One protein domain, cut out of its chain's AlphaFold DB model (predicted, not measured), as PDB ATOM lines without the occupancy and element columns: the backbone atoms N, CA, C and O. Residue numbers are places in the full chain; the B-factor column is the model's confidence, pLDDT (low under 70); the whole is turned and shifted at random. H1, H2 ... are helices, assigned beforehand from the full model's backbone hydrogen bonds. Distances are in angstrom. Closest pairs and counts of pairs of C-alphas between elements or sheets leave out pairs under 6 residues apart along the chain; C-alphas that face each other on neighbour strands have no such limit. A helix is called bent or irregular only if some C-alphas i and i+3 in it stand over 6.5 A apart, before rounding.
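This is residues 47 to 123 of the 351 residues of the protein "sodium/hydrogen exchanger 9B2 isoform X4" of Diaphorina citri (UniProt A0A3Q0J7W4). Two long helices, H1 and H2, make an open, flat V, its corner at the short link between them, and a shorter helix, H3, folds back from the far end of H2 and packs slantwise on the side of H2 turned away from H1. The first part of H1, residues 47 to 60, sticks out as a free arm, while H2 and H3 make the packed part. The printed part has 77 residues with three named helices, in the order H1, H2, H3, and no named strand; the class is all helix. The whole is only just loose, close to compact, with a radius of gyration of the C-alphas of 14.2 A, and the C-alphas span 40 by 38 by 15 A.

The printed part begins with H1, residues 47 to 68, the longest helix by residues, which runs 31.2 A from C-alpha 47 at (173.409, 183.720, 130.529) to C-alpha 68 at (143.494, 177.341, 136.599). After a link of 8 residues comes H2, residues 77 to 97, which begins with C-alpha 77 at (141.774, 184.547, 129.803) and is 30.4 A long from first to last C-alpha. After 4 more residues comes H3, residues 102 to 115, 20.3 A from first to last C-alpha, which ends with C-alpha 115 at (143.801, 193.643, 116.511). None of the three helices is bent or irregular.

H1 touches no helix. H1 and H2 are near each other, with 8 pairs of C-alphas within 10 A, and only just fail to come within 8 A, the closest pair being 8.0 A apart. H1 and H3 are apart. H2 and H3 touch, with 32 pairs of C-alphas within 8 A. Their closest C-alphas are those of Gly 92 and Gly 105, 4.1 A apart, and their centres are 7.9 A apart. Their lines stand at a steep tilt of 45 degrees, and they run opposite ways. In H1, H2 and H3 every pair of backbone O of residue i and N of residue i+4 is within hydrogen-bond range.

The outline is flat, and the two C-alphas farthest apart are those of Thr 69 and Arg 99, at 40.5 A. Without residues 47 to 60, which belong to H1 and stand free, the body has 63 residues and spans 40 by 24 by 15 A. The printed part has no cut. The link from H2 to H3 is tight, the link from H1 to H2 is short, and no link is long. The mean pLDDT of the printed part is 82.3; residue 64, residues 69 to 72 and residue 74 are under 70, and the mean pLDDT is 76 for H1, 88 for H2 and 91 for H3.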
ATOM      1  N   LEU A  47     174.183 184.850 131.050       76.94
ATOM      2  CA  LEU A  47     173.409 183.720 130.529       76.94
ATOM      3  C   LEU A  47     172.729 182.939 131.664       76.94
ATOM      4  O   LEU A  47     171.562 182.575 131.540       76.94
ATOM      5  N   ILE A  48     173.411 182.768 132.803       79.25
ATOM      6  CA  ILE A  48     172.833 182.154 134.012       79.25
ATOM      7  C   ILE A  48     171.640 182.969 134.517       79.25
ATOM      8  O   ILE A  48     170.607 182.398 134.872       79.25
ATOM      9  N   SER A  49     171.747 184.300 134.513       75.62
ATOM     10  CA  SER A  49     170.650 185.182 134.917       75.62
ATOM     11  C   SER A  49     169.431 185.036 133.999       75.62
ATOM     12  O   SER A  49     168.321 184.839 134.495       75.62
ATOM     13  N   TYR A  50     169.618 185.034 132.674       81.06
ATOM     14  CA  TYR A  50     168.520 184.818 131.721       81.06
ATOM     15  C   TYR A  50     167.865 183.440 131.873       81.06
ATOM     16  O   TYR A  50     166.638 183.344 131.876       81.06
ATOM     17  N   ILE A  51     168.663 182.384 132.056       80.12
ATOM     18  CA  ILE A  51     168.157 181.024 132.289       80.12
ATOM     19  C   ILE A  51     167.358 180.963 133.593       80.12
ATOM     20  O   ILE A  51     166.290 180.359 133.633       80.12
ATOM     21  N   THR A  52     167.824 181.633 134.645       79.62
ATOM     22  CA  THR A  52     167.131 181.673 135.939       79.62
ATOM     23  C   THR A  52     165.767 182.354 135.813       79.62
ATOM     24  O   THR A  52     164.772 181.814 136.292       79.62
ATOM     25  N   TRP A  53     165.679 183.486 135.106       78.38
ATOM     26  CA  TRP A  53     164.398 184.141 134.813       78.38
ATOM     27  C   TRP A  53     163.454 183.257 133.993       78.38
ATOM     28  O   TRP A  53     162.263 183.196 134.296       78.38
ATOM     29  N   ALA A  54     163.977 182.535 132.998       78.81
ATOM     30  CA  ALA A  54     163.187 181.605 132.197       78.81
ATOM     31  C   ALA A  54     162.638 180.441 133.040       78.81
ATOM     32  O   ALA A  54     161.461 180.105 132.925       78.81
ATOM     33  N   ILE A  55     163.456 179.866 133.929       78.62
ATOM     34  CA  ILE A  55     163.040 178.796 134.846       78.62
ATOM     35  C   ILE A  55     161.969 179.298 135.817       78.62
ATOM     36  O   ILE A  55     160.955 178.627 135.989       78.62
ATOM     37  N   ILE A  56     162.151 180.477 136.420       79.31
ATOM     38  CA  ILE A  56     161.153 181.074 137.323       79.31
ATOM     39  C   ILE A  56     159.824 181.266 136.591       79.31
ATOM     40  O   ILE A  56     158.780 180.880 137.111       79.31
ATOM     41  N   LEU A  57     159.857 181.813 135.374       79.12
ATOM     42  CA  LEU A  57     158.660 182.021 134.567       79.12
ATOM     43  C   LEU A  57     157.956 180.697 134.251       79.12
ATOM     44  O   LEU A  57     156.739 180.616 134.385       79.12
ATOM     45  N   LEU A  58     158.708 179.650 133.908       79.81
ATOM     46  CA  LEU A  58     158.168 178.319 133.617       79.81
ATOM     47  C   LEU A  58     157.576 177.655 134.872       79.81
ATOM     48  O   LEU A  58     156.509 177.054 134.800       79.81
ATOM     49  N   LEU A  59     158.209 177.809 136.037       76.94
ATOM     50  CA  LEU A  59     157.688 177.303 137.312       76.94
ATOM     51  C   LEU A  59     156.403 178.023 137.736       76.94
ATOM     52  O   LEU A  59     155.430 177.372 138.112       76.94
ATOM     53  N   VAL A  60     156.376 179.355 137.637       76.94
ATOM     54  CA  VAL A  60     155.177 180.166 137.903       76.94
ATOM     55  C   VAL A  60     154.058 179.787 136.936       76.94
ATOM     56  O   VAL A  60     152.915 179.611 137.353       76.94
ATOM     57  N   TRP A  61     154.390 179.583 135.663       75.75
ATOM     58  CA  TRP A  61     153.459 179.119 134.644       75.75
ATOM     59  C   TRP A  61     152.901 177.723 134.940       75.75
ATOM     60  O   TRP A  61     151.695 177.506 134.855       75.75
ATOM     61  N   GLY A  62     153.761 176.783 135.336       73.44
ATOM     62  CA  GLY A  62     153.363 175.435 135.738       73.44
ATOM     63  C   GLY A  62     152.428 175.445 136.949       73.44
ATOM     64  O   GLY A  62     151.440 174.718 136.964       73.44
ATOM     65  N   LEU A  63     152.677 176.320 137.927       71.25
ATOM     66  CA  LEU A  63     151.781 176.527 139.070       71.25
ATOM     67  C   LEU A  63     150.426 177.106 138.642       71.25
ATOM     68  O   LEU A  63     149.391 176.597 139.062       71.25
ATOM     69  N   LEU A  64     150.418 178.123 137.775       69.19
ATOM     70  CA  LEU A  64     149.193 178.690 137.198       69.19
ATOM     71  C   LEU A  64     148.384 177.638 136.434       69.19
ATOM     72  O   LEU A  64     147.168 177.570 136.601       69.19
ATOM     73  N   TYR A  65     149.052 176.781 135.660       72.00
ATOM     74  CA  TYR A  65     148.421 175.667 134.959       72.00
ATOM     75  C   TYR A  65     147.779 174.666 135.928       72.00
ATOM     76  O   TYR A  65     146.634 174.270 135.723       72.00
ATOM     77  N   CYS A  66     148.461 174.313 137.021       70.31
ATOM     78  CA  CYS A  66     147.915 173.415 138.040       70.31
ATOM     79  C   CYS A  66     146.687 173.986 138.773       70.31
ATOM     80  O   CYS A  66     145.864 173.208 139.245       70.31
ATOM     81  N   ILE A  67     146.562 175.314 138.896       70.44
ATOM     82  CA  ILE A  67     145.455 175.958 139.627       70.44
ATOM     83  C   ILE A  67     144.275 176.271 138.692       70.44
ATOM     84  O   ILE A  67     143.132 175.997 139.041       70.44
ATOM     85  N   LEU A  68     144.533 176.840 137.510       70.00
ATOM     86  CA  LEU A  68     143.494 177.341 136.599       70.00
ATOM     87  C   LEU A  68     143.102 176.348 135.495       70.00
ATOM     88  O   LEU A  68     142.127 176.600 134.797       70.00
ATOM     89  N   THR A  69     143.838 175.240 135.347       67.88
ATOM     90  CA  THR A  69     143.626 174.101 134.429       67.88
ATOM     91  C   THR A  69     143.211 174.477 132.997       67.88
ATOM     92  O   THR A  69     144.040 174.450 132.091       67.88
ATOM     93  N   THR A  70     141.948 174.841 132.763       64.69
ATOM     94  CA  THR A  70     141.410 175.220 131.450       64.69
ATOM     95  C   THR A  70     141.710 176.667 131.054       64.69
ATOM     96  O   THR A  70     141.947 176.930 129.879       64.69
ATOM     97  N   ASP A  71     141.779 177.602 132.007       68.31
ATOM     98  CA  ASP A  71     141.945 179.039 131.711       68.31
ATOM     99  C   ASP A  71     143.410 179.477 131.538       68.31
ATOM    100  O   ASP A  71     143.690 180.598 131.096       68.31
ATOM    101  N   ALA A  72     144.351 178.589 131.869       68.00
ATOM    102  CA  ALA A  72     145.789 178.768 131.667       68.00
ATOM    103  C   ALA A  72     146.291 178.213 130.318       68.00
ATOM    104  O   ALA A  72     147.454 178.409 129.965       68.00
ATOM    105  N   LEU A  73     145.440 177.513 129.558       74.44
ATOM    106  CA  LEU A  73     145.772 177.033 128.215       74.44
ATOM    107  C   LEU A  73     145.868 178.202 127.214       74.44
ATOM    108  O   LEU A  73     145.254 179.247 127.436       74.44
ATOM    109  N   PRO A  74     146.597 178.040 126.092       68.88
ATOM    110  CA  PRO A  74     146.610 179.024 125.011       68.88
ATOM    111  C   PRO A  74     145.183 179.347 124.548       68.88
ATOM    112  O   PRO A  74     144.458 178.459 124.105       68.88
ATOM    113  N   GLY A  75     144.782 180.615 124.679       70.00
ATOM    114  CA  GLY A  75     143.419 181.091 124.407       70.00
ATOM    115  C   GLY A  75     142.552 181.323 125.652       70.00
ATOM    116  O   GLY A  75     141.525 181.991 125.551       70.00
ATOM    117  N   GLY A  76     142.970 180.845 126.827       80.38
ATOM    118  CA  GLY A  76     142.330 181.152 128.103       80.38
ATOM    119  C   GLY A  76     142.580 182.595 128.558       80.38
ATOM    120  O   GLY A  76     143.567 183.237 128.185       80.38
ATOM    121  N   SER A  77     141.687 183.138 129.385       82.19
ATOM    122  CA  SER A  77     141.774 184.547 129.803       82.19
ATOM    123  C   SER A  77     143.005 184.840 130.669       82.19
ATOM    124  O   SER A  77     143.639 185.883 130.497       82.19
ATOM    125  N   ALA A  78     143.403 183.913 131.547       79.81
ATOM    126  CA  ALA A  78     144.614 184.072 132.352       79.81
ATOM    127  C   ALA A  78     145.879 184.024 131.486       79.81
ATOM    128  O   ALA A  78     146.781 184.844 131.665       79.81
ATOM    129  N   PHE A  79     145.904 183.125 130.494       82.25
ATOM    130  CA  PHE A  79     146.966 183.078 129.490       82.25
ATOM    131  C   PHE A  79     147.112 184.420 128.772       82.25
ATOM    132  O   PHE A  79     148.213 184.959 128.685       82.25
ATOM    133  N   ASN A  80     145.995 184.988 128.315       84.69
ATOM    134  CA  ASN A  80     145.982 186.242 127.566       84.69
ATOM    135  C   ASN A  80     146.476 187.431 128.402       84.69
ATOM    136  O   ASN A  80     147.201 188.273 127.877       84.69
ATOM    137  N   ILE A  81     146.148 187.490 129.698       84.38
ATOM    138  CA  ILE A  81     146.653 188.534 130.607       84.38
ATOM    139  C   ILE A  81     148.168 188.393 130.810       84.38
ATOM    140  O   ILE A  81     148.898 189.378 130.687       84.38
ATOM    141  N   CYS A  82     148.670 187.185 131.073       83.31
ATOM    142  CA  CYS A  82     150.109 186.954 131.215       83.31
ATOM    143  C   CYS A  82     150.867 187.267 129.918       83.31
ATOM    144  O   CYS A  82     151.897 187.943 129.953       83.31
ATOM    145  N   LEU A  83     150.341 186.822 128.774       85.88
ATOM    146  CA  LEU A  83     150.910 187.116 127.464       85.88
ATOM    147  C   LEU A  83     150.931 188.627 127.206       85.88
ATOM    148  O   LEU A  83     151.959 189.145 126.774       85.88
ATOM    149  N   LEU A  84     149.844 189.336 127.527       88.44
ATOM    150  CA  LEU A  84     149.766 190.791 127.402       88.44
ATOM    151  C   LEU A  84     150.869 191.476 128.206       88.44
ATOM    152  O   LEU A  84     151.560 192.335 127.664       88.44
ATOM    153  N   ILE A  85     151.078 191.078 129.464       87.56
ATOM    154  CA  ILE A  85     152.130 191.652 130.312       87.56
ATOM    155  C   ILE A  85     153.510 191.429 129.679       87.56
ATOM    156  O   ILE A  85     154.295 192.371 129.589       87.56
ATOM    157  N   LEU A  86     153.806 190.221 129.192       87.69
ATOM    158  CA  LEU A  86     155.102 189.916 128.577       87.69
ATOM    159  C   LEU A  86     155.341 190.719 127.293       87.69
ATOM    160  O   LEU A  86     156.389 191.351 127.146       87.69
ATOM    161  N   VAL A  87     154.367 190.737 126.380       89.44
ATOM    162  CA  VAL A  87     154.470 191.479 125.114       89.44
ATOM    163  C   VAL A  87     154.558 192.983 125.376       89.44
ATOM    164  O   VAL A  87     155.377 193.659 124.753       89.44
ATOM    165  N   ALA A  88     153.794 193.503 126.342       92.75
ATOM    166  CA  ALA A  88     153.857 194.903 126.746       92.75
ATOM    167  C   ALA A  88     155.251 195.294 127.259       92.75
ATOM    168  O   ALA A  88     155.754 196.348 126.880       92.75
ATOM    169  N   GLN A  89     155.915 194.447 128.052       90.62
ATOM    170  CA  GLN A  89     157.285 194.713 128.513       90.62
ATOM    171  C   GLN A  89     158.300 194.709 127.361       90.62
ATOM    172  O   GLN A  89     159.192 195.559 127.325       90.62
ATOM    173  N   ILE A  90     158.157 193.791 126.399       90.25
ATOM    174  CA  ILE A  90     159.036 193.721 125.221       90.25
ATOM    175  C   ILE A  90     158.888 194.987 124.371       90.25
ATOM    176  O   ILE A  90     159.887 195.633 124.058       90.25
ATOM    177  N   PHE A  91     157.655 195.374 124.035       93.81
ATOM    178  CA  PHE A  91     157.399 196.596 123.269       93.81
ATOM    179  C   PHE A  91     157.796 197.849 124.051       93.81
ATOM    180  O   PHE A  91     158.345 198.777 123.464       93.81
ATOM    181  N   GLY A  92     157.564 197.875 125.366       92.19
ATOM    182  CA  GLY A  92     157.981 198.969 126.238       92.19
ATOM    183  C   GLY A  92     159.485 199.218 126.160       92.19
ATOM    184  O   GLY A  92     159.896 200.337 125.863       92.19
ATOM    185  N   LYS A  93     160.301 198.165 126.307       90.88
ATOM    186  CA  LYS A  93     161.761 198.243 126.115       90.88
ATOM    187  C   LYS A  93     162.159 198.596 124.684       90.88
ATOM    188  O   LYS A  93     163.099 199.356 124.484       90.88
ATOM    189  N   ALA A  94     161.465 198.059 123.681       92.50
ATOM    190  CA  ALA A  94     161.745 198.375 122.281       92.50
ATOM    191  C   ALA A  94     161.564 199.876 121.988       92.50
ATOM    192  O   ALA A  94     162.402 200.485 121.328       92.50
ATOM    193  N   VAL A  95     160.500 200.482 122.519       92.81
ATOM    194  CA  VAL A  95     160.228 201.921 122.398       92.81
ATOM    195  C   VAL A  95     161.196 202.755 123.243       92.81
ATOM    196  O   VAL A  95     161.618 203.827 122.812       92.81
ATOM    197  N   GLU A  96     161.636 202.238 124.388       90.44
ATOM    198  CA  GLU A  96     162.674 202.868 125.211       90.44
ATOM    199  C   GLU A  96     164.017 202.998 124.465       90.44
ATOM    200  O   GLU A  96     164.668 204.039 124.556       90.44
ATOM    201  N   TYR A  97     164.397 202.023 123.623       91.44
ATOM    202  CA  TYR A  97     165.577 202.145 122.746       91.44
ATOM    203  C   TYR A  97     165.473 203.305 121.746       91.44
ATOM    204  O   TYR A  97     166.494 203.859 121.334       91.44
ATOM    205  N   LEU A  98     164.254 203.715 121.387       91.06
ATOM    206  CA  LEU A  98     163.987 204.889 120.551       91.06
ATOM    207  C   LEU A  98     163.963 206.200 121.360       91.06
ATOM    208  O   LEU A  98     163.642 207.247 120.802       91.06
ATOM    209  N   ARG A  99     164.318 206.165 122.655       88.88
ATOM    210  CA  ARG A  99     164.257 207.286 123.614       88.88
ATOM    211  C   ARG A  99     162.847 207.839 123.836       88.88
ATOM    212  O   ARG A  99     162.686 209.013 124.163       88.88
ATOM    213  N   LEU A 100     161.831 207.002 123.656       86.88
ATOM    214  CA  LEU A 100     160.437 207.341 123.922       86.88
ATOM    215  C   LEU A 100     159.968 206.686 125.234       86.88
ATOM    216  O   LEU A 100     160.534 205.671 125.644       86.88
ATOM    217  N   PRO A 101     158.932 207.230 125.901       84.12
ATOM    218  CA  PRO A 101     158.399 206.644 127.129       84.12
ATOM    219  C   PRO A 101     157.935 205.197 126.918       84.12
ATOM    220  O   PRO A 101     157.169 204.910 125.997       84.12
ATOM    221  N   SER A 102     158.336 204.290 127.809       88.38
ATOM    222  CA  SER A 102     158.022 202.854 127.717       88.38
ATOM    223  C   SER A 102     156.516 202.556 127.685       88.38
ATOM    224  O   SER A 102     156.080 201.617 127.019       88.38
ATOM    225  N   LEU A 103     155.702 203.398 128.326       87.06
ATOM    226  CA  LEU A 103     154.239 203.309 128.313       87.06
ATOM    227  C   LEU A 103     153.643 203.376 126.900       87.06
ATOM    228  O   LEU A 103     152.654 202.699 126.628       87.06
ATOM    229  N   LEU A 104     154.263 204.128 125.983       89.56
ATOM    230  CA  LEU A 104     153.841 204.170 124.583       89.56
ATOM    231  C   LEU A 104     153.988 202.789 123.930       89.56
ATOM    232  O   LEU A 104     153.079 202.331 123.241       89.56
ATOM    233  N   GLY A 105     155.097 202.092 124.191       92.62
ATOM    234  CA  GLY A 105     155.297 200.720 123.722       92.62
ATOM    235  C   GLY A 105     154.283 199.748 124.320       92.62
ATOM    236  O   GLY A 105     153.700 198.944 123.593       92.62
ATOM    237  N   MET A 106     154.003 199.867 125.620       93.31
ATOM    238  CA  MET A 106     152.988 199.045 126.292       93.31
ATOM    239  C   MET A 106     151.585 199.249 125.692       93.31
ATOM    240  O   MET A 106     150.857 198.276 125.494       93.31
ATOM    241  N   LEU A 107     151.221 200.488 125.340       91.94
ATOM    242  CA  LEU A 107     149.961 200.798 124.659       91.94
ATOM    243  C   LEU A 107     149.899 200.168 123.260       91.94
ATOM    244  O   LEU A 107     148.909 199.519 122.919       91.94
ATOM    245  N   ILE A 108     150.963 200.321 122.463       93.56
ATOM    246  CA  ILE A 108     151.052 199.740 121.116       93.56
ATOM    247  C   ILE A 108     150.915 198.215 121.179       93.56
ATOM    248  O   ILE A 108     150.188 197.645 120.367       93.56
ATOM    249  N   ALA A 109     151.547 197.557 122.154       93.19
ATOM    250  CA  ALA A 109     151.398 196.119 122.369       93.19
ATOM    251  C   ALA A 109     149.940 195.715 122.617       93.19
ATOM    252  O   ALA A 109     149.454 194.774 121.989       93.19
ATOM    253  N   GLY A 110     149.225 196.439 123.484       91.62
ATOM    254  CA  GLY A 110     147.811 196.176 123.756       91.62
ATOM    255  C   GLY A 110     146.935 196.323 122.508       91.62
ATOM    256  O   GLY A 110     146.138 195.432 122.201       91.62
ATOM    257  N   ILE A 111     147.134 197.400 121.742       92.38
ATOM    258  CA  ILE A 111     146.436 197.629 120.468       92.38
ATOM    259  C   ILE A 111     146.753 196.495 119.488       92.38
ATOM    260  O   ILE A 111     145.840 195.894 118.923       92.38
ATOM    261  N   PHE A 112     148.029 196.162 119.305       91.69
ATOM    262  CA  PHE A 112     148.470 195.108 118.398       91.69
ATOM    263  C   PHE A 112     147.845 193.753 118.752       91.69
ATOM    264  O   PHE A 112     147.209 193.126 117.905       91.69
ATOM    265  N   MET A 113     147.943 193.329 120.013       89.56
ATOM    266  CA  MET A 113     147.400 192.044 120.451       89.56
ATOM    267  C   MET A 113     145.881 191.959 120.291       89.56
ATOM    268  O   MET A 113     145.371 190.906 119.901       89.56
ATOM    269  N   LYS A 114     145.155 193.057 120.540       89.06
ATOM    270  CA  LYS A 114     143.705 193.107 120.325       89.06
ATOM    271  C   LYS A 114     143.342 192.983 118.844       89.06
ATOM    272  O   LYS A 114     142.416 192.246 118.521       89.06
ATOM    273  N   ASN A 115     144.073 193.657 117.954       89.94
ATOM    274  CA  ASN A 115     143.801 193.643 116.511       89.94
ATOM    275  C   ASN A 115     144.150 192.305 115.840       89.94
ATOM    276  O   ASN A 115     143.451 191.887 114.924       89.94
ATOM    277  N   VAL A 116     145.191 191.609 116.308       88.25
ATOM    278  CA  VAL A 116     145.574 190.279 115.788       88.25
ATOM    279  C   VAL A 116     144.678 189.160 116.356       88.25
ATOM    280  O   VAL A 116     144.760 188.017 115.921       88.25
ATOM    281  N   GLY A 117     143.799 189.466 117.316       83.44
ATOM    282  CA  GLY A 117     142.942 188.468 117.970       83.44
ATOM    283  C   GLY A 117     143.676 187.601 118.999       83.44
ATOM    284  O   GLY A 117     143.151 186.577 119.419       83.44
ATOM    285  N   LEU A 118     144.874 188.014 119.429       77.06
ATOM    286  CA  LEU A 118     145.676 187.336 120.459       77.06
ATOM    287  C   LEU A 118     145.280 187.742 121.885       77.06
ATOM    288  O   LEU A 118     145.800 187.190 122.850       77.06
ATOM    289  N   PHE A 119     144.388 188.726 122.026       80.50
ATOM    290  CA  PHE A 119     143.870 189.168 123.313       80.50
ATOM    291  C   PHE A 119     142.340 189.216 123.318       80.50
ATOM    292  O   PHE A 119     141.708 190.139 122.789       80.50
ATOM    293  N   SER A 120     141.749 188.232 123.987       75.75
ATOM    294  CA  SER A 120     140.340 188.213 124.362       75.75
ATOM    295  C   SER A 120     140.226 187.842 125.834       75.75
ATOM    296  O   SER A 120     140.654 186.766 126.242       75.75
ATOM    297  N   VAL A 121     139.659 188.736 126.632       72.19
ATOM    298  CA  VAL A 121     139.284 188.421 128.009       72.19
ATOM    299  C   VAL A 121     137.807 188.073 127.993       72.19
ATOM    300  O   VAL A 121     137.009 188.825 127.432       72.19
ATOM    301  N   THR A 122     137.457 186.914 128.544       74.25
ATOM    302  CA  THR A 122     136.062 186.511 128.711       74.25
ATOM    303  C   THR A 122     135.385 187.514 129.651       74.25
ATOM    304  O   THR A 122     135.897 187.709 130.759       74.25
ATOM    305  N   PRO A 123     134.264 188.142 129.242       71.44
ATOM    306  CA  PRO A 123     133.497 189.018 130.121       71.44
ATOM    307  C   PRO A 123     133.120 188.299 131.422       71.44
ATOM    308  O   PRO A 123     132.782 187.112 131.400       71.44
TER     309      PRO A 123